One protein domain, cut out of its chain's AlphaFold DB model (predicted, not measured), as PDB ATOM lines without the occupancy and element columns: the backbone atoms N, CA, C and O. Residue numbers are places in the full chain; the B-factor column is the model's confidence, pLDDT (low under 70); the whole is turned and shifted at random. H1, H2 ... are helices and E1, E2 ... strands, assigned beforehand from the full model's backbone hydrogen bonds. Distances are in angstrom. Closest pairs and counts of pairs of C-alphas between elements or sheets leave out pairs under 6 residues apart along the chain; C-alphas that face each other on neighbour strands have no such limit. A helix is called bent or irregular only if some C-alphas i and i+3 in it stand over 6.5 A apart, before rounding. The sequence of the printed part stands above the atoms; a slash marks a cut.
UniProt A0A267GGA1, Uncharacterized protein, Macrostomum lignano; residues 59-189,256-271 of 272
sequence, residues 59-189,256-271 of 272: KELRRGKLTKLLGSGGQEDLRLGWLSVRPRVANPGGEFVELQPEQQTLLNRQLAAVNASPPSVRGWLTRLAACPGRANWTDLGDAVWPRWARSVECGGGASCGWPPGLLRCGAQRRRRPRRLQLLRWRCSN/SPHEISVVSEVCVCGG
ATOM      1  N   LYS A  59     109.088  49.809  -9.452       71.38
ATOM      2  CA  LYS A  59     107.888  49.160 -10.017       71.38
ATOM      3  C   LYS A  59     106.630  49.400  -9.172       71.38
ATOM      4  O   LYS A  59     105.522  49.367  -9.710       71.38
ATOM      5  N   GLU A  60     106.795  49.647  -7.875       69.75
ATOM      6  CA  GLU A  60     105.725  49.872  -6.897       69.75
ATOM      7  C   GLU A  60     105.397  51.362  -6.725       69.75
ATOM      8  O   GLU A  60     104.309  51.692  -6.256       69.75
ATOM      9  N   LEU A  61     106.277  52.260  -7.187       76.31
ATOM     10  CA  LEU A  61     106.086  53.718  -7.208       76.31
ATOM     11  C   LEU A  61     105.295  54.223  -8.435       76.31
ATOM     12  O   LEU A  61     105.401  55.383  -8.837       76.31
ATOM     13  N   ARG A  62     104.465  53.380  -9.060       80.88
ATOM     14  CA  ARG A  62     103.660  53.797 -10.222       80.88
ATOM     15  C   ARG A  62     102.593  54.819  -9.814       80.88
ATOM     16  O   ARG A  62     101.549  54.446  -9.275       80.88
ATOM     17  N   ARG A  63     102.823  56.089 -10.171       78.81
ATOM     18  CA  ARG A  63     101.977  57.252  -9.833       78.81
ATOM     19  C   ARG A  63     100.482  56.988 -10.029       78.81
ATOM     20  O   ARG A  63      99.722  57.185  -9.094       78.81
ATOM     21  N   GLY A  64     100.072  56.464 -11.188       78.06
ATOM     22  CA  GLY A  64      98.654  56.239 -11.502       78.06
ATOM     23  C   GLY A  64      97.939  55.186 -10.640       78.06
ATOM     24  O   GLY A  64      96.722  55.240 -10.501       78.06
ATOM     25  N   LYS A  65      98.662  54.221 -10.050       83.25
ATOM     26  CA  LYS A  65      98.067  53.255  -9.104       83.25
ATOM     27  C   LYS A  65      97.985  53.845  -7.698       83.25
ATOM     28  O   LYS A  65      97.005  53.613  -6.997       83.25
ATOM     29  N   LEU A  66      98.999  54.614  -7.304       82.88
ATOM     30  CA  LEU A  66      99.072  55.233  -5.982       82.88
ATOM     31  C   LEU A  66      98.084  56.391  -5.830       82.88
ATOM     32  O   LEU A  66      97.419  56.463  -4.805       82.88
ATOM     33  N   THR A  67      97.884  57.216  -6.864       82.81
ATOM     34  CA  THR A  67      96.830  58.248  -6.861       82.81
ATOM     35  C   THR A  67      95.444  57.635  -6.671       82.81
ATOM     36  O   THR A  67      94.646  58.156  -5.898       82.81
ATOM     37  N   LYS A  68      95.163  56.493  -7.315       85.06
ATOM     38  CA  LYS A  68      93.897  55.765  -7.130       85.06
ATOM     39  C   LYS A  68      93.737  55.229  -5.705       85.06
ATOM     40  O   LYS A  68      92.656  55.338  -5.143       85.06
ATOM     41  N   LEU A  69      94.799  54.672  -5.117       84.19
ATOM     42  CA  LEU A  69      94.784  54.158  -3.738       84.19
ATOM     43  C   LEU A  69      94.688  55.256  -2.673       84.19
ATOM     44  O   LEU A  69      94.215  54.986  -1.573       84.19
ATOM     45  N   LEU A  70      95.151  56.463  -2.990       85.88
ATOM     46  CA  LEU A  70      95.101  57.620  -2.103       85.88
ATOM     47  C   LEU A  70      93.664  58.117  -1.867       85.88
ATOM     48  O   LEU A  70      93.382  58.707  -0.829       85.88
ATOM     49  N   GLY A  71      92.753  57.841  -2.803       87.31
ATOM     50  CA  GLY A  71      91.371  58.310  -2.745       87.31
ATOM     51  C   GLY A  71      91.220  59.786  -3.119       87.31
ATOM     52  O   GLY A  71      92.175  60.442  -3.534       87.31
ATOM     53  N   SER A  72      89.995  60.299  -3.001       85.69
ATOM     54  CA  SER A  72      89.641  61.677  -3.369       85.69
ATOM     55  C   SER A  72      90.292  62.719  -2.458       85.69
ATOM     56  O   SER A  72      90.835  63.697  -2.959       85.69
ATOM     57  N   GLY A  73      90.313  62.484  -1.141       82.88
ATOM     58  CA  GLY A  73      90.861  63.428  -0.159       82.88
ATOM     59  C   GLY A  73      92.335  63.757  -0.398       82.88
ATOM     60  O   GLY A  73      92.693  64.915  -0.580       82.88
ATOM     61  N   GLY A  74      93.201  62.747  -0.508       81.81
ATOM     62  CA  GLY A  74      94.614  63.016  -0.795       81.81
ATOM     63  C   GLY A  74      94.888  63.469  -2.241       81.81
ATOM     64  O   GLY A  74      95.918  64.092  -2.501       81.81
ATOM     65  N   GLN A  75      93.987  63.200  -3.199       85.19
ATOM     66  CA  GLN A  75      94.073  63.801  -4.541       85.19
ATOM     67  C   GLN A  75      93.789  65.307  -4.507       85.19
ATOM     68  O   GLN A  75      94.485  66.062  -5.188       85.19
ATOM     69  N   GLU A  76      92.827  65.747  -3.695       85.75
ATOM     70  CA  GLU A  76      92.575  67.166  -3.424       85.75
ATOM     71  C   GLU A  76      93.821  67.822  -2.811       85.75
ATOM     72  O   GLU A  76      94.275  68.853  -3.298       85.75
ATOM     73  N   ASP A  77      94.447  67.187  -1.816       87.62
ATOM     74  CA  ASP A  77      95.662  67.709  -1.172       87.62
ATOM     75  C   ASP A  77      96.859  67.811  -2.140       87.62
ATOM     76  O   ASP A  77      97.662  68.744  -2.051       87.62
ATOM     77  N   LEU A  78      96.970  66.891  -3.106       86.75
ATOM     78  CA  LEU A  78      97.930  66.984  -4.213       86.75
ATOM     79  C   LEU A  78      97.608  68.146  -5.164       86.75
ATOM     80  O   LEU A  78      98.523  68.827  -5.626       86.75
ATOM     81  N   ARG A  79      96.323  68.365  -5.471       86.12
ATOM     82  CA  ARG A  79      95.854  69.430  -6.372       86.12
ATOM     83  C   ARG A  79      96.044  70.816  -5.759       86.12
ATOM     84  O   ARG A  79      96.474  71.730  -6.451       86.12
ATOM     85  N   LEU A  80      95.770  70.948  -4.464       84.44
ATOM     86  CA  LEU A  80      95.920  72.177  -3.681       84.44
ATOM     87  C   LEU A  80      97.382  72.478  -3.299       84.44
ATOM     88  O   LEU A  80      97.657  73.495  -2.669       84.44
ATOM     89  N   GLY A  81      98.331  71.606  -3.659       86.31
ATOM     90  CA  GLY A  81      99.755  71.824  -3.405       86.31
ATOM     91  C   GLY A  81     100.171  71.643  -1.943       86.31
ATOM     92  O   GLY A  81     101.221  72.147  -1.548       86.31
ATOM     93  N   TRP A  82      99.381  70.918  -1.147       86.38
ATOM     94  CA  TRP A  82      99.767  70.486   0.200       86.38
ATOM     95  C   TRP A  82     100.674  69.258   0.174       86.38
ATOM     96  O   TRP A  82     101.473  69.052   1.084       86.38
ATOM     97  N   LEU A  83     100.580  68.453  -0.883       89.31
ATOM     98  CA  LEU A  83     101.428  67.291  -1.115       89.31
ATOM     99  C   LEU A  83     102.158  67.423  -2.454       89.31
ATOM    100  O   LEU A  83     101.610  67.929  -3.431       89.31
ATOM    101  N   SER A  84     103.389  66.918  -2.527       87.75
ATOM    102  CA  SER A  84     104.159  66.856  -3.771       87.75
ATOM    103  C   SER A  84     104.832  65.498  -3.951       87.75
ATOM    104  O   SER A  84     105.405  64.911  -3.036       87.75
ATOM    105  N   VAL A  85     104.769  64.991  -5.185       86.31
ATOM    106  CA  VAL A  85     105.535  63.809  -5.616       86.31
ATOM    107  C   VAL A  85     106.942  64.213  -6.065       86.31
ATOM    108  O   VAL A  85     107.872  63.419  -5.968       86.31
ATOM    109  N   ARG A  86     107.100  65.446  -6.563       83.94
ATOM    110  CA  ARG A  86     108.387  65.972  -7.022       83.94
ATOM    111  C   ARG A  86     109.219  66.459  -5.833       83.94
ATOM    112  O   ARG A  86     108.616  66.988  -4.893       83.94
ATOM    113  N   PRO A  87     110.555  66.313  -5.894       77.75
ATOM    114  CA  PRO A  87     111.454  66.857  -4.888       77.75
ATOM    115  C   PRO A  87     111.213  68.349  -4.695       77.75
ATOM    116  O   PRO A  87     111.082  69.101  -5.662       77.75
ATOM    117  N   ARG A  88     111.118  68.754  -3.432       80.81
ATOM    118  CA  ARG A  88     111.067  70.149  -3.007       80.81
ATOM    119  C   ARG A  88     112.294  70.375  -2.139       80.81
ATOM    120  O   ARG A  88     112.572  69.568  -1.263       80.81
ATOM    121  N   VAL A  89     113.053  71.428  -2.405       71.69
ATOM    122  CA  VAL A  89     114.163  71.788  -1.520       71.69
ATOM    123  C   VAL A  89     113.539  72.257  -0.208       71.69
ATOM    124  O   VAL A  89     112.714  73.171  -0.218       71.69
ATOM    125  N   ALA A  90     113.869  71.587   0.900       63.50
ATOM    126  CA  ALA A  90     113.482  72.050   2.225       63.50
ATOM    127  C   ALA A  90     114.165  73.402   2.441       63.50
ATOM    128  O   ALA A  90     115.392  73.480   2.445       63.50
ATOM    129  N   ASN A  91     113.373  74.467   2.533       66.38
ATOM    130  CA  ASN A  91     113.896  75.819   2.640       66.38
ATOM    131  C   ASN A  91     113.900  76.188   4.129       66.38
ATOM    132  O   ASN A  91     112.819  76.374   4.690       66.38
ATOM    133  N   PRO A  92     115.066  76.287   4.795       59.53
ATOM    134  CA  PRO A  92     115.128  76.509   6.243       59.53
ATOM    135  C   PRO A  92     114.538  77.864   6.670       59.53
ATOM    136  O   PRO A  92     114.153  78.026   7.824       59.53
ATOM    137  N   GLY A  93     114.411  78.822   5.743       59.47
ATOM    138  CA  GLY A  93     113.717  80.097   5.962       59.47
ATOM    139  C   GLY A  93     112.214  80.081   5.653       59.47
ATOM    140  O   GLY A  93     111.522  81.031   6.016       59.47
ATOM    141  N   GLY A  94     111.710  79.017   5.017       64.50
ATOM    142  CA  GLY A  94     110.371  78.951   4.433       64.50
ATOM    143  C   GLY A  94     110.156  79.955   3.293       64.50
ATOM    144  O   GLY A  94     110.856  80.954   3.164       64.50
ATOM    145  N   GLU A  95     109.173  79.690   2.440       70.06
ATOM    146  CA  GLU A  95     108.649  80.708   1.528       70.06
ATOM    147  C   GLU A  95     107.623  81.547   2.295       70.06
ATOM    148  O   GLU A  95     106.749  80.994   2.976       70.06
ATOM    149  N   PHE A  96     107.746  82.872   2.228       62.09
ATOM    150  CA  PHE A  96     106.773  83.763   2.846       62.09
ATOM    151  C   PHE A  96     105.448  83.610   2.103       62.09
ATOM    152  O   PHE A  96     105.379  83.840   0.897       62.09
ATOM    153  N   VAL A  97     104.409  83.161   2.801       68.06
ATOM    154  CA  VAL A  97     103.096  82.992   2.184       68.06
ATOM    155  C   VAL A  97     102.370  84.319   2.289       68.06
ATOM    156  O   VAL A  97     102.087  84.790   3.394       68.06
ATOM    157  N   GLU A  98     102.088  84.919   1.137       62.91
ATOM    158  CA  GLU A  98     101.199  86.071   1.048       62.91
ATOM    159  C   GLU A  98      99.830  85.723   1.649       62.91
ATOM    160  O   GLU A  98      99.372  84.579   1.563       62.91
ATOM    161  N   LEU A  99      99.212  86.697   2.324       61.44
ATOM    162  CA  LEU A  99      97.974  86.500   3.077       61.44
ATOM    163  C   LEU A  99      96.910  85.839   2.192       61.44
ATOM    164  O   LEU A  99      96.505  86.374   1.162       61.44
ATOM    165  N   GLN A 100      96.432  84.669   2.612       65.06
ATOM    166  CA  GLN A 100      95.313  84.001   1.959       65.06
ATOM    167  C   GLN A 100      94.055  84.893   2.019       65.06
ATOM    168  O   GLN A 100      93.846  85.609   3.003       65.06
ATOM    169  N   PRO A 101      93.140  84.804   1.038       62.41
ATOM    170  CA  PRO A 101      91.906  85.598   1.028       62.41
ATOM    171  C   PRO A 101      91.023  85.369   2.270       62.41
ATOM    172  O   PRO A 101      90.350  86.284   2.750       62.41
ATOM    173  N   GLU A 102      91.065  84.170   2.862       64.81
ATOM    174  CA  GLU A 102      90.414  83.883   4.148       64.81
ATOM    175  C   GLU A 102      91.045  84.654   5.323       64.81
ATOM    176  O   GLU A 102      90.324  85.157   6.188       64.81
ATOM    177  N   GLN A 103      92.372  84.825   5.324       66.38
ATOM    178  CA  GLN A 103      93.087  85.636   6.314       66.38
ATOM    179  C   GLN A 103      92.728  87.113   6.156       66.38
ATOM    180  O   GLN A 103      92.430  87.771   7.152       66.38
ATOM    181  N   GLN A 104      92.658  87.605   4.914       70.44
ATOM    182  CA  GLN A 104      92.226  88.968   4.597       70.44
ATOM    183  C   GLN A 104      90.819  89.251   5.145       70.44
ATOM    184  O   GLN A 104      90.555  90.305   5.716       70.44
ATOM    185  N   THR A 105      89.909  88.283   5.009       72.50
ATOM    186  CA  THR A 105      88.513  88.419   5.443       72.50
ATOM    187  C   THR A 105      88.392  88.430   6.968       72.50
ATOM    188  O   THR A 105      87.642  89.232   7.525       72.50
ATOM    189  N   LEU A 106      89.140  87.565   7.665       72.31
ATOM    190  CA  LEU A 106      89.195  87.553   9.131       72.31
ATOM    191  C   LEU A 106      89.798  88.847   9.683       72.31
ATOM    192  O   LEU A 106      89.240  89.426  10.614       72.31
ATOM    193  N   LEU A 107      90.876  89.325   9.065       72.56
ATOM    194  CA  LEU A 107      91.513  90.590   9.411       72.56
ATOM    195  C   LEU A 107      90.548  91.767   9.205       72.56
ATOM    196  O   LEU A 107      90.357  92.574  10.109       72.56
ATOM    197  N   ASN A 108      89.844  91.813   8.072       74.56
ATOM    198  CA  ASN A 108      88.836  92.840   7.795       74.56
ATOM    199  C   ASN A 108      87.679  92.825   8.805       74.56
ATOM    200  O   ASN A 108      87.198  93.888   9.190       74.56
ATOM    201  N   ARG A 109      87.243  91.645   9.265       74.00
ATOM    202  CA  ARG A 109      86.224  91.531  10.323       74.00
ATOM    203  C   ARG A 109      86.719  92.064  11.664       74.00
ATOM    204  O   ARG A 109      85.965  92.744  12.347       74.00
ATOM    205  N   GLN A 110      87.968  91.782  12.032       71.69
ATOM    206  CA  GLN A 110      88.573  92.336  13.249       71.69
ATOM    207  C   GLN A 110      88.711  93.863  13.164       71.69
ATOM    208  O   GLN A 110      88.484  94.563  14.145       71.69
ATOM    209  N   LEU A 111      89.010  94.381  11.973       72.44
ATOM    210  CA  LEU A 111      89.144  95.813  11.706       72.44
ATOM    211  C   LEU A 111      87.807  96.530  11.481       72.44
ATOM    212  O   LEU A 111      87.804  97.752  11.363       72.44
ATOM    213  N   ALA A 112      86.674  95.821  11.453       70.69
ATOM    214  CA  ALA A 112      85.365  96.432  11.227       70.69
ATOM    215  C   ALA A 112      84.994  97.452  12.322       70.69
ATOM    216  O   ALA A 112      84.365  98.467  12.032       70.69
ATOM    217  N   ALA A 113      85.457  97.232  13.558       66.19
ATOM    218  CA  ALA A 113      85.319  98.187  14.662       66.19
ATOM    219  C   ALA A 113      86.156  99.468  14.464       66.19
ATOM    220  O   ALA A 113      85.907 100.483  15.105       66.19
ATOM    221  N   VAL A 114      87.138  99.430  13.559       68.62
ATOM    222  CA  VAL A 114      88.088 100.511  13.265       68.62
ATOM    223  C   VAL A 114      87.726 101.245  11.963       68.62
ATOM    224  O   VAL A 114      88.451 102.133  11.517       68.62
ATOM    225  N   ASN A 115      86.581 100.922  11.351       66.88
ATOM    226  CA  ASN A 115      86.099 101.563  10.121       66.88
ATOM    227  C   ASN A 115      85.828 103.072  10.277       66.88
ATOM    228  O   ASN A 115      85.778 103.773   9.273       66.88
ATOM    229  N   ALA A 116      85.690 103.573  11.509       69.31
ATOM    230  CA  ALA A 116      85.577 105.000  11.813       69.31
ATOM    231  C   ALA A 116      86.932 105.746  11.811       69.31
ATOM    232  O   ALA A 116      86.964 106.961  11.983       69.31
ATOM    233  N   SER A 117      88.056 105.036  11.652       75.06
ATOM    234  CA  SER A 117      89.396 105.634  11.644       75.06
ATOM    235  C   SER A 117      89.836 106.076  10.241       75.06
ATOM    236  O   SER A 117      89.389 105.504   9.240       75.06
ATOM    237  N   PRO A 118      90.759 107.052  10.138       84.31
ATOM    238  CA  PRO A 118      91.344 107.449   8.865       84.31
ATOM    239  C   PRO A 118      91.965 106.251   8.124       84.31
ATOM    240  O   PRO A 118      92.561 105.372   8.759       84.31
ATOM    241  N   PRO A 119      91.920 106.218   6.779       81.38
ATOM    242  CA  PRO A 119      92.453 105.106   5.986       81.38
ATOM    243  C   PRO A 119      93.947 104.842   6.233       81.38
ATOM    244  O   PRO A 119      94.395 103.702   6.119       81.38
ATOM    245  N   SER A 120      94.711 105.863   6.633       82.81
ATOM    246  CA  SER A 120      96.113 105.751   7.049       82.81
ATOM    247  C   SER A 120      96.286 104.931   8.334       82.81
ATOM    248  O   SER A 120      97.117 104.021   8.378       82.81
ATOM    249  N   VAL A 121      95.463 105.198   9.353       81.38
ATOM    250  CA  VAL A 121      95.446 104.467  10.631       81.38
ATOM    251  C   VAL A 121      94.975 103.036  10.409       81.38
ATOM    252  O   VAL A 121      95.613 102.091  10.876       81.38
ATOM    253  N   ARG A 122      93.917 102.857   9.609       81.19
ATOM    254  CA  ARG A 122      93.434 101.534   9.209       81.19
ATOM    255  C   ARG A 122      94.520 100.739   8.484       81.19
ATOM    256  O   ARG A 122      94.774  99.597   8.845       81.19
ATOM    257  N   GLY A 123      95.194 101.331   7.497       81.12
ATOM    258  CA  GLY A 123      96.275 100.675   6.754       81.12
ATOM    259  C   GLY A 123      97.475 100.308   7.632       81.12
ATOM    260  O   GLY A 123      98.084  99.252   7.446       81.12
ATOM    261  N   TRP A 124      97.803 101.143   8.620       83.12
ATOM    262  CA  TRP A 124      98.821 100.832   9.621       83.12
ATOM    263  C   TRP A 124      98.412  99.649  10.515       83.12
ATOM    264  O   TRP A 124      99.175  98.690  10.618       83.12
ATOM    265  N   LEU A 125      97.191  99.649  11.062       80.50
ATOM    266  CA  LEU A 125      96.674  98.548  11.886       80.50
ATOM    267  C   LEU A 125      96.584  97.225  11.118       80.50
ATOM    268  O   LEU A 125      96.951  96.185  11.657       80.50
ATOM    269  N   THR A 126      96.164  97.253   9.850       81.00
ATOM    270  CA  THR A 126      96.131  96.063   8.983       81.00
ATOM    271  C   THR A 126      97.517  95.449   8.826       81.00
ATOM    272  O   THR A 126      97.662  94.236   8.926       81.00
ATOM    273  N   ARG A 127      98.550  96.274   8.605       80.69
ATOM    274  CA  ARG A 127      99.935  95.793   8.476       80.69
ATOM    275  C   ARG A 127     100.500  95.289   9.800       80.69
ATOM    276  O   ARG A 127     101.236  94.312   9.791       80.69
ATOM    277  N   LEU A 128     100.131  95.913  10.919       81.25
ATOM    278  CA  LEU A 128     100.545  95.482  12.257       81.25
ATOM    279  C   LEU A 128      99.922  94.131  12.646       81.25
ATOM    280  O   LEU A 128     100.607  93.266  13.185       81.25
ATOM    281  N   ALA A 129      98.636  93.943  12.346       79.44
ATOM    282  CA  ALA A 129      97.892  92.722  12.655       79.44
ATOM    283  C   ALA A 129      98.053  91.612  11.600       79.44
ATOM    284  O   ALA A 129      97.599  90.482  11.815       79.44
ATOM    285  N   ALA A 130      98.710  91.896  10.471       80.56
ATOM    286  CA  ALA A 130      99.041  90.901   9.463       80.56
ATOM    287  C   ALA A 130     100.062  89.895  10.015       80.56
ATOM    288  O   ALA A 130     101.208  90.232  10.304       80.56
ATOM    289  N   CYS A 131      99.646  88.632  10.116       80.94
ATOM    290  CA  CYS A 131     100.497  87.520  10.533       80.94
ATOM    291  C   CYS A 131     100.792  86.604   9.338       80.94
ATOM    292  O   CYS A 131     100.060  85.634   9.120       80.94
ATOM    293  N   PRO A 132     101.839  86.890   8.551       78.31
ATOM    294  CA  PRO A 132     102.252  86.010   7.469       78.31
ATOM    295  C   PRO A 132     102.816  84.693   8.019       78.31
ATOM    296  O   PRO A 132     103.562  84.661   9.003       78.31
ATOM    297  N   GLY A 133     102.433  83.589   7.381       79.62
ATOM    298  CA  GLY A 133     102.969  82.262   7.671       79.62
ATOM    299  C   GLY A 133     104.193  81.959   6.810       79.62
ATOM    300  O   GLY A 133     104.311  82.443   5.683       79.62
ATOM    301  N   ARG A 134     105.095  81.120   7.315       81.88
ATOM    302  CA  ARG A 134     106.199  80.554   6.535       81.88
ATOM    303  C   ARG A 134     105.800  79.168   6.062       81.88
ATOM    304  O   ARG A 134     105.575  78.278   6.879       81.88
ATOM    305  N   ALA A 135     105.694  78.972   4.751       82.00
ATOM    306  CA  ALA A 135     105.491  77.643   4.197       82.00
ATOM    307  C   ALA A 135     106.825  76.910   4.114       82.00
ATOM    308  O   ALA A 135     107.754  77.377   3.454       82.00
ATOM    309  N   ASN A 136     106.891  75.731   4.719       85.50
ATOM    310  CA  ASN A 136     108.030  74.837   4.613       85.50
ATOM    311  C   ASN A 136     107.614  73.493   4.005       85.50
ATOM    312  O   ASN A 136     106.503  73.000   4.222       85.50
ATOM    313  N   TRP A 137     108.521  72.904   3.232       87.12
ATOM    314  CA  TRP A 137     108.364  71.580   2.649       87.12
ATOM    315  C   TRP A 137     109.181  70.572   3.441       87.12
ATOM    316  O   TRP A 137     110.401  70.685   3.538       87.12
ATOM    317  N   THR A 138     108.504  69.553   3.956       88.00
ATOM    318  CA  THR A 138     109.116  68.507   4.771       88.00
ATOM    319  C   THR A 138     109.198  67.209   3.976       88.00
ATOM    320  O   THR A 138     108.223  66.789   3.343       88.00
ATOM    321  N   ASP A 139     110.363  66.563   4.020       90.12
ATOM    322  CA  ASP A 139     110.578  65.241   3.437       90.12
ATOM    323  C   ASP A 139     110.111  64.142   4.403       90.12
ATOM    324  O   ASP A 139     110.652  63.987   5.497       90.12
ATOM    325  N   LEU A 140     109.105  63.361   4.001       87.62
ATOM    326  CA  LEU A 140     108.572  62.238   4.781       87.62
ATOM    327  C   LEU A 140     109.310  60.913   4.500       87.62
ATOM    328  O   LEU A 140     109.050  59.904   5.165       87.62
ATOM    329  N   GLY A 141     110.227  60.907   3.530       87.19
ATOM    330  CA  GLY A 141     111.067  59.774   3.155       87.19
ATOM    331  C   GLY A 141     110.429  58.780   2.178       87.19
ATOM    332  O   GLY A 141     109.255  58.849   1.821       87.19
ATOM    333  N   ASP A 142     111.225  57.796   1.751       86.19
ATOM    334  CA  ASP A 142     110.875  56.868   0.658       86.19
ATOM    335  C   ASP A 142     109.737  55.888   0.994       86.19
ATOM    336  O   ASP A 142     109.130  55.290   0.107       86.19
ATOM    337  N   ALA A 143     109.448  55.691   2.282       87.50
ATOM    338  CA  ALA A 143     108.374  54.814   2.750       87.50
ATOM    339  C   ALA A 143     107.002  55.510   2.775       87.50
ATOM    340  O   ALA A 143     106.019  54.904   3.212       87.50
ATOM    341  N   VAL A 144     106.927  56.770   2.350       89.12
ATOM    342  CA  VAL A 144     105.713  57.582   2.351       89.12
ATOM    343  C   VAL A 144     105.470  58.136   0.952       89.12
ATOM    344  O   VAL A 144     106.391  58.558   0.256       89.12
ATOM    345  N   TRP A 145     104.215  58.103   0.514       89.19
ATOM    346  CA  TRP A 145     103.812  58.612  -0.787       89.19
ATOM    347  C   TRP A 145     102.510  59.411  -0.671       89.19
ATOM    348  O   TRP A 145     101.535  58.869  -0.153       89.19
ATOM    349  N   PRO A 146     102.423  60.646  -1.191       90.62
ATOM    350  CA  PRO A 146     103.502  61.475  -1.738       90.62
ATOM    351  C   PRO A 146     104.591  61.779  -0.693       90.62
ATOM    352  O   PRO A 146     104.299  61.860   0.494       90.62
ATOM    353  N   ARG A 147     105.850  61.901  -1.136       90.25
ATOM    354  CA  ARG A 147     107.020  62.020  -0.244       90.25
ATOM    355  C   ARG A 147     107.102  63.377   0.459       90.25
ATOM    356  O   ARG A 147     107.607  63.451   1.571       90.25
ATOM    357  N   TRP A 148     106.604  64.435  -0.175       89.94
ATOM    358  CA  TRP A 148     106.760  65.804   0.310       89.94
ATOM    359  C   TRP A 148     105.432  66.350   0.799       89.94
ATOM    360  O   TRP A 148     104.438  66.290   0.068       89.94
ATOM    361  N   ALA A 149     105.434  66.922   1.998       89.94
ATOM    362  CA  ALA A 149     104.286  67.616   2.564       89.94
ATOM    363  C   ALA A 149     104.631  69.077   2.848       89.94
ATOM    364  O   ALA A 149     105.717  69.386   3.336       89.94
ATOM    365  N   ARG A 150     103.693  69.967   2.536       87.38
ATOM    366  CA  ARG A 150     103.759  71.384   2.875       87.38
ATOM    367  C   ARG A 150     103.183  71.575   4.273       87.38
ATOM    368  O   ARG A 150     102.108  71.069   4.586       87.38
ATOM    369  N   SER A 151     103.885  72.334   5.094       85.31
ATOM    370  CA  SER A 151     103.415  72.803   6.393       85.31
ATOM    371  C   SER A 151     103.543  74.319   6.446       85.31
ATOM    372  O   SER A 151     104.386  74.891   5.753       85.31
ATOM    373  N   VAL A 152     102.670  74.976   7.208       83.50
ATOM    374  CA  VAL A 152     102.755  76.418   7.436       83.50
ATOM    375  C   VAL A 152     103.068  76.641   8.905       83.50
ATOM    376  O   VAL A 152     102.321  76.233   9.794       83.50
ATOM    377  N   GLU A 153     104.201  77.280   9.150       82.38
ATOM    378  CA  GLU A 153     104.644  77.680  10.473       82.38
ATOM    379  C   GLU A 153     104.331  79.163  10.662       82.38
ATOM    380  O   GLU A 153     104.800  80.029   9.920       82.38
ATOM    381  N   CYS A 154     103.504  79.473  11.658       80.31
ATOM    382  CA  CYS A 154     103.249  80.856  12.036       80.31
ATOM    383  C   CYS A 154     104.457  81.380  12.807       80.31
ATOM    384  O   CYS A 154     104.860  80.762  13.793       80.31
ATOM    385  N   GLY A 155     105.026  82.505  12.364       71.81
ATOM    386  CA  GLY A 155     106.166  83.144  13.019       71.81
ATOM    387  C   GLY A 155     105.839  83.503  14.468       71.81
ATOM    388  O   GLY A 155     105.234  84.537  14.744       71.81
ATOM    389  N   GLY A 156     106.210  82.628  15.398       63.22
ATOM    390  CA  GLY A 156     105.984  82.817  16.824       63.22
ATOM    391  C   GLY A 156     107.047  83.743  17.395       63.22
ATOM    392  O   GLY A 156     108.139  83.289  17.717       63.22
ATOM    393  N   GLY A 157     106.748  85.033  17.530       61.81
ATOM    394  CA  GLY A 157     107.675  85.956  18.195       61.81
ATOM    395  C   GLY A 157     107.359  87.435  18.030       61.81
ATOM    396  O   GLY A 157     107.601  88.200  18.959       61.81
ATOM    397  N   ALA A 158     106.764  87.838  16.906       69.31
ATOM    398  CA  ALA A 158     106.388  89.231  16.688       69.31
ATOM    399  C   ALA A 158     105.071  89.570  17.407       69.31
ATOM    400  O   ALA A 158     104.087  88.822  17.331       69.31
ATOM    401  N   SER A 159     105.052  90.705  18.109       79.38
ATOM    402  CA  SER A 159     103.814  91.312  18.593       79.38
ATOM    403  C   SER A 159     103.023  91.838  17.399       79.38
ATOM    404  O   SER A 159     103.526  92.674  16.655       79.38
ATOM    405  N   CYS A 160     101.795  91.358  17.227       82.44
ATOM    406  CA  CYS A 160     100.911  91.742  16.120       82.44
ATOM    407  C   CYS A 160      99.787  92.695  16.562       82.44
ATOM    408  O   CYS A 160      98.843  92.960  15.825       82.44
ATOM    409  N   GLY A 161      99.856  93.177  17.804       77.44
ATOM    410  CA  GLY A 161      98.860  94.053  18.405       77.44
ATOM    411  C   GLY A 161      99.498  95.234  19.112       77.44
ATOM    412  O   GLY A 161     100.685  95.208  19.446       77.44
ATOM    413  N   TRP A 162      98.675  96.251  19.346       72.69
ATOM    414  CA  TRP A 162      99.014  97.427  20.129       72.69
ATOM    415  C   TRP A 162      98.155  97.440  21.404       72.69
ATOM    416  O   TRP A 162      96.941  97.261  21.288       72.69
ATOM    417  N   PRO A 163      98.732  97.629  22.603       77.00
ATOM    418  CA  PRO A 163     100.161  97.774  22.902       77.00
ATOM    419  C   PRO A 163     100.987  96.499  22.612       77.00
ATOM    420  O   PRO A 163     100.438  95.387  22.601       77.00
ATOM    421  N   PRO A 164     102.305  96.637  22.356       77.19
ATOM    422  CA  PRO A 164     103.164  95.508  22.019       77.19
ATOM    423  C   PRO A 164     103.210  94.490  23.165       77.19
ATOM    424  O   PRO A 164     103.355  94.840  24.331       77.19
ATOM    425  N   GLY A 165     103.088  93.208  22.823       75.69
ATOM    426  CA  GLY A 165     103.195  92.088  23.767       75.69
ATOM    427  C   GLY A 165     101.868  91.439  24.170       75.69
ATOM    428  O   GLY A 165     101.890  90.270  24.561       75.69
ATOM    429  N   LEU A 166     100.730  92.127  24.003       77.38
ATOM    430  CA  LEU A 166      99.404  91.596  24.351       77.38
ATOM    431  C   LEU A 166      98.914  90.527  23.358       77.38
ATOM    432  O   LEU A 166      98.394  89.485  23.756       77.38
ATOM    433  N   LEU A 167      99.114  90.768  22.059       82.50
ATOM    434  CA  LEU A 167      98.733  89.851  20.983       82.50
ATOM    435  C   LEU A 167      99.971  89.316  20.265       82.50
ATOM    436  O   LEU A 167     100.938  90.048  20.027       82.50
ATOM    437  N   ARG A 168      99.934  88.034  19.896       84.69
ATOM    438  CA  ARG A 168     101.018  87.354  19.180       84.69
ATOM    439  C   ARG A 168     100.480  86.632  17.954       84.69
ATOM    440  O   ARG A 168      99.354  86.131  17.963       84.69
ATOM    441  N   CYS A 169     101.307  86.547  16.917       83.38
ATOM    442  CA  CYS A 169     100.999  85.700  15.776       83.38
ATOM    443  C   CYS A 169     101.039  84.232  16.199       83.38
ATOM    444  O   CYS A 169     102.020  83.755  16.775       83.38
ATOM    445  N   GLY A 170      99.964  83.511  15.907       81.88
ATOM    446  CA  GLY A 170      99.861  82.094  16.202       81.88
ATOM    447  C   GLY A 170      98.907  81.382  15.258       81.88
ATOM    448  O   GLY A 170      98.150  81.995  14.505       81.88
ATOM    449  N   ALA A 171      98.948  80.056  15.315       79.56
ATOM    450  CA  ALA A 171      97.957  79.218  14.661       79.56
ATOM    451  C   ALA A 171      96.553  79.535  15.200       79.56
ATOM    452  O   ALA A 171      96.361  79.702  16.410       79.56
ATOM    453  N   GLN A 172      95.548  79.571  14.324       77.19
ATOM    454  CA  GLN A 172      94.162  79.775  14.745       77.19
ATOM    455  C   GLN A 172      93.674  78.620  15.638       77.19
ATOM    456  O   GLN A 172      93.291  77.560  15.151       77.19
ATOM    457  N   ARG A 173      93.614  78.842  16.958       70.19
ATOM    458  CA  ARG A 173      93.300  77.800  17.959       70.19
ATOM    459  C   ARG A 173      91.937  77.126  17.800       70.19
ATOM    460  O   ARG A 173      91.782  75.964  18.158       70.19
ATOM    461  N   ARG A 174      90.938  77.850  17.285       68.94
ATOM    462  CA  ARG A 174      89.588  77.300  17.057       68.94
ATOM    463  C   ARG A 174      89.521  76.372  15.839       68.94
ATOM    464  O   ARG A 174      88.535  75.658  15.683       68.94
ATOM    465  N   ARG A 175      90.540  76.377  14.975       71.94
ATOM    466  CA  ARG A 175      90.596  75.534  13.779       71.94
ATOM    467  C   ARG A 175      91.426  74.293  14.095       71.94
ATOM    468  O   ARG A 175      92.522  74.380  14.642       71.94
ATOM    469  N   ARG A 176      90.887  73.118  13.769       75.31
ATOM    470  CA  ARG A 176      91.629  71.858  13.906       75.31
ATOM    471  C   ARG A 176      92.815  71.853  12.928       75.31
ATOM    472  O   ARG A 176      92.682  72.418  11.842       75.31
ATOM    473  N   PRO A 177      93.942  71.208  13.280       79.50
ATOM    474  CA  PRO A 177      95.045  71.025  12.341       79.50
ATOM    475  C   PRO A 177      94.552  70.288  11.092       79.50
ATOM    476  O   PRO A 177      93.725  69.371  11.194       79.50
ATOM    477  N   ARG A 178      95.052  70.695   9.919       83.69
ATOM    478  CA  ARG A 178      94.702  70.046   8.652       83.69
ATOM    479  C   ARG A 178      95.242  68.627   8.682       83.69
ATOM    480  O   ARG A 178      96.401  68.399   9.037       83.69
ATOM    481  N   ARG A 179      94.397  67.674   8.308       89.00
ATOM    482  CA  ARG A 179      94.799  66.278   8.182       89.00
ATOM    483  C   ARG A 179      95.049  65.978   6.716       89.00
ATOM    484  O   ARG A 179      94.143  66.134   5.906       89.00
ATOM    485  N   LEU A 180      96.271  65.575   6.399       88.19
ATOM    486  CA  LEU A 180      96.664  65.174   5.057       88.19
ATOM    487  C   LEU A 180      96.573  63.659   4.948       88.19
ATOM    488  O   LEU A 180      97.136  62.924   5.770       88.19
ATOM    489  N   GLN A 181      95.883  63.196   3.913       90.56
ATOM    490  CA  GLN A 181      95.818  61.777   3.590       90.56
ATOM    491  C   GLN A 181      97.004  61.405   2.708       90.56
ATOM    492  O   GLN A 181      97.250  62.030   1.681       90.56
ATOM    493  N   LEU A 182      97.740  60.372   3.107       91.62
ATOM    494  CA  LEU A 182      98.898  59.856   2.385       91.62
ATOM    495  C   LEU A 182      98.974  58.327   2.478       91.62
ATOM    496  O   LEU A 182      98.184  57.665   3.151       91.62
ATOM    497  N   LEU A 183      99.913  57.728   1.762       90.38
ATOM    498  CA  LEU A 183     100.158  56.293   1.770       90.38
ATOM    499  C   LEU A 183     101.465  56.000   2.493       90.38
ATOM    500  O   LEU A 183     102.482  56.647   2.264       90.38
ATOM    501  N   ARG A 184     101.453  54.967   3.334       90.69
ATOM    502  CA  ARG A 184     102.648  54.456   4.006       90.69
ATOM    503  C   ARG A 184     102.952  53.037   3.560       90.69
ATOM    504  O   ARG A 184     102.061  52.184   3.528       90.69
ATOM    505  N   TRP A 185     104.219  52.785   3.263       87.75
ATOM    506  CA  TRP A 185     104.755  51.471   2.960       87.75
ATOM    507  C   TRP A 185     104.822  50.651   4.246       87.75
ATOM    508  O   TRP A 185     105.604  50.937   5.153       87.75
ATOM    509  N   ARG A 186     103.944  49.652   4.364       84.38
ATOM    510  CA  ARG A 186     103.895  48.761   5.526       84.38
ATOM    511  C   ARG A 186     104.273  47.351   5.113       84.38
ATOM    512  O   ARG A 186     103.552  46.707   4.354       84.38
ATOM    513  N   CYS A 187     105.359  46.859   5.693       81.75
ATOM    514  CA  CYS A 187     105.800  45.477   5.582       81.75
ATOM    515  C   CYS A 187     105.351  44.684   6.806       81.75
ATOM    516  O   CYS A 187     105.592  45.078   7.946       81.75
ATOM    517  N   SER A 188     104.691  43.551   6.582       76.62
ATOM    518  CA  SER A 188     104.332  42.608   7.640       76.62
ATOM    519  C   SER A 188     105.039  41.281   7.408       76.62
ATOM    520  O   SER A 188     105.059  40.801   6.279       76.62
ATOM    521  N   ASN A 189     105.608  40.670   8.455       70.00
ATOM    522  CA  ASN A 189     106.206  39.337   8.338       70.00
ATOM    523  C   ASN A 189     105.087  38.323   8.040       70.00
ATOM    524  O   ASN A 189     104.281  37.945   8.907       70.00
ATOM    525  N   SER A 256      99.464  51.315   2.417       85.69
ATOM    526  CA  SER A 256      98.254  51.460   3.223       85.69
ATOM    527  C   SER A 256      97.972  52.933   3.495       85.69
ATOM    528  O   SER A 256      98.939  53.655   3.758       85.69
ATOM    529  N   PRO A 257      96.695  53.357   3.505       87.38
ATOM    530  CA  PRO A 257      96.319  54.702   3.916       87.38
ATOM    531  C   PRO A 257      96.874  55.045   5.297       87.38
ATOM    532  O   PRO A 257      96.882  54.216   6.217       87.38
ATOM    533  N   HIS A 258      97.374  56.261   5.413       88.44
ATOM    534  CA  HIS A 258      97.913  56.839   6.625       88.44
ATOM    535  C   HIS A 258      97.631  58.343   6.614       88.44
ATOM    536  O   HIS A 258      97.441  58.951   5.566       88.44
ATOM    537  N   GLU A 259      97.543  58.931   7.793       87.88
ATOM    538  CA  GLU A 259      97.111  60.307   7.973       87.88
ATOM    539  C   GLU A 259      98.150  61.009   8.833       87.88
ATOM    540  O   GLU A 259      98.622  60.439   9.823       87.88
ATOM    541  N   ILE A 260      98.516  62.220   8.429       86.44
ATOM    542  CA  ILE A 260      99.377  63.107   9.207       86.44
ATOM    543  C   ILE A 260      98.646  64.421   9.452       86.44
ATOM    544  O   ILE A 260      97.872  64.880   8.615       86.44
ATOM    545  N   SER A 261      98.895  65.034  10.599       84.31
ATOM    546  CA  SER A 261      98.433  66.385  10.902       84.31
ATOM    547  C   SER A 261      99.552  67.377  10.616       84.31
ATOM    548  O   SER A 261     100.648  67.213  11.154       84.31
ATOM    549  N   VAL A 262      99.277  68.408   9.823       80.50
ATOM    550  CA  VAL A 262     100.197  69.537   9.635       80.50
ATOM    551  C   VAL A 262      99.749  70.736  10.467       80.50
ATOM    552  O   VAL A 262      98.557  70.911  10.745       80.50
ATOM    553  N   VAL A 263     100.725  71.537  10.901       67.88
ATOM    554  CA  VAL A 263     100.479  72.797  11.614       67.88
ATOM    555  C   VAL A 263      99.667  73.729  10.705       67.88
ATOM    556  O   VAL A 263      99.823  73.704   9.485       67.88
ATOM    557  N   SER A 264      98.724  74.437  11.335       65.12
ATOM    558  CA  SER A 264      97.599  75.202  10.776       65.12
ATOM    559  C   SER A 264      97.789  75.821   9.393       65.12
ATOM    560  O   SER A 264      98.817  76.413   9.107       65.12
ATOM    561  N   GLU A 265      96.711  75.850   8.613       68.38
ATOM    562  CA  GLU A 265      96.643  76.552   7.321       68.38
ATOM    563  C   GLU A 265      96.700  78.082   7.454       68.38
ATOM    564  O   GLU A 265      97.105  78.767   6.523       68.38
ATOM    565  N   VAL A 266      96.282  78.612   8.612       76.50
ATOM    566  CA  VAL A 266      96.007  80.037   8.816       76.50
ATOM    567  C   VAL A 266      96.682  80.538  10.087       76.50
ATOM    568  O   VAL A 266      96.432  80.036  11.190       76.50
ATOM    569  N   CYS A 267      97.491  81.578   9.910       82.19
ATOM    570  CA  CYS A 267      98.082  82.362  10.983       82.19
ATOM    571  C   CYS A 267      97.205  83.577  11.283       82.19
ATOM    572  O   CYS A 267      96.779  84.279  10.363       82.19
ATOM    573  N   VAL A 268      96.926  83.805  12.565       82.94
ATOM    574  CA  VAL A 268      96.087  84.905  13.049       82.94
ATOM    575  C   VAL A 268      96.763  85.627  14.204       82.94
ATOM    576  O   VAL A 268      97.508  85.024  14.982       82.94
ATOM    577  N   CYS A 269      96.473  86.919  14.323       81.19
ATOM    578  CA  CYS A 269      96.842  87.694  15.492       81.19
ATOM    579  C   CYS A 269      95.840  87.437  16.625       81.19
ATOM    580  O   CYS A 269      94.631  87.602  16.436       81.19
ATOM    581  N   GLY A 270      96.319  87.010  17.795       78.62
ATOM    582  CA  GLY A 270      95.450  86.727  18.937       78.62
ATOM    583  C   GLY A 270      96.175  86.665  20.280       78.62
ATOM    584  O   GLY A 270      97.400  86.548  20.346       78.62
ATOM    585  N   GLY A 271      95.395  86.766  21.357       68.56
ATOM    586  CA  GLY A 271      95.859  86.606  22.736       68.56
ATOM    587  C   GLY A 271      96.025  85.135  23.124       68.56
ATOM    588  O   GLY A 271      95.517  84.237  22.442       68.56
TER     589      GLY A 271
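Overview. This is residues 59 to 189 and 256 to 271 of the 272 residues of an uncharacterized protein of Macrostomum lignano (UniProt A0A267GGA1). The model is a long, narrow rod in which three small sheets come one after another along the length: the hairpin E2 E3 with short E1 at its side in the middle, the pair E5 E6 toward one end with the kinked helix H1 packing on E5, and the short pair E4 E7 toward the other. Past E7, helices H2 and H3 make a V whose tip, residues 115 to 121, sticks out. The printed part has 147 residues with three named helices and seven named strands, in the order H1 E1 H2 H3 E2 E3 E4 E5 E6 E7; the class is mixed, helices and strands. The sheets, in the orders E1 - E2 - E3, E4 - E7 and E5 - E6, are antiparallel. The whole is loose, with a radius of gyration of the C-alphas of 19.0 A and spans of 66 by 27 by 24 A.

Along the chain. The three-stranded sheet holds E2, residues 133 to 139, 19.1 A long from C-alpha 133 at (102.969, 82.262, 7.671); E3, residues 148 to 154, 19.4 A; and E1, residues 95 to 97, 6.0 A. E5, residues 178 to 189, is the longest strand, 32.8 A, and ends at C-alpha 189 at (106.206, 39.337, 8.338). Its partner E6, residues 256 to 262, measures 19.3 A. E4, residues 168 to 171, is 9.8 A long, and E7, residues 267 to 270, is 9.4 A long. H1, residues 63 to 79, begins at C-alpha 63 at (101.977, 57.252, -9.833) and spans 14.1 A; it is irregular, with C-alphas 69 and 72 9.1 A apart, and has a kink of 119 degrees near residue 72. H2, residues 101 to 114, spans 19.7 A and is irregular only just, C-alphas 110 and 113 being 6.8 A apart. H3, residues 119 to 129, spans 15.1 A.

Arrangement. E2 and E3 form a hairpin, antiparallel at 151 degrees, with N 136 and O 151 2.8 A apart, within hydrogen-bond range. E1 is an edge strand, antiparallel to E2 at 134 degrees, with N 95 and O 135 at 2.9 A. Toward one end, the closest C-alphas of E3 and E6 are those of Ser 151 and Val 262, 5.6 A apart. E5 and E6 are antiparallel at 141 degrees, with N 182 and O 258 at 2.9 A. The closest C-alphas of H1 and E5 are those of Gly 74 and Gln 181, 4.7 A apart. Toward the other end, the closest C-alphas of E3 and E4 are those of Cys 154 and Gly 170, 5.5 A apart. E4 and E7 are antiparallel at 134 degrees, with N 170 and O 268 at 3.0 A. The closest C-alphas of H3 and E7, Ala 129 and Cys 269, are 5.9 A apart. H2 and H3 touch at a steep tilt of 55 degrees, opposite ways, with Val 114 and Arg 122 their closest C-alphas at 6.8 A. H1 is apart from both H2 and H3. In H3 every O i to N i+4 pair is within hydrogen-bond range; in H1 8 of 13 are, in H2 8 of 10.

Size, cuts and confidence. The two C-alphas farthest apart are those of Pro 118 and Asn 189, 69.7 A. Residues 190 to 255 are cut out, and C-alphas 189 and 256 are 15.4 A apart across the cut. The links H1 to E1 and E3 to E4 are long. In the first, residues 83 to 84 pair antiparallel with residues 148 to 149 of E3. The mean pLDDT of the printed part is 79.0; 26 residues are under 70, among them 90 to 94, 96 to 103 and 113 to 116.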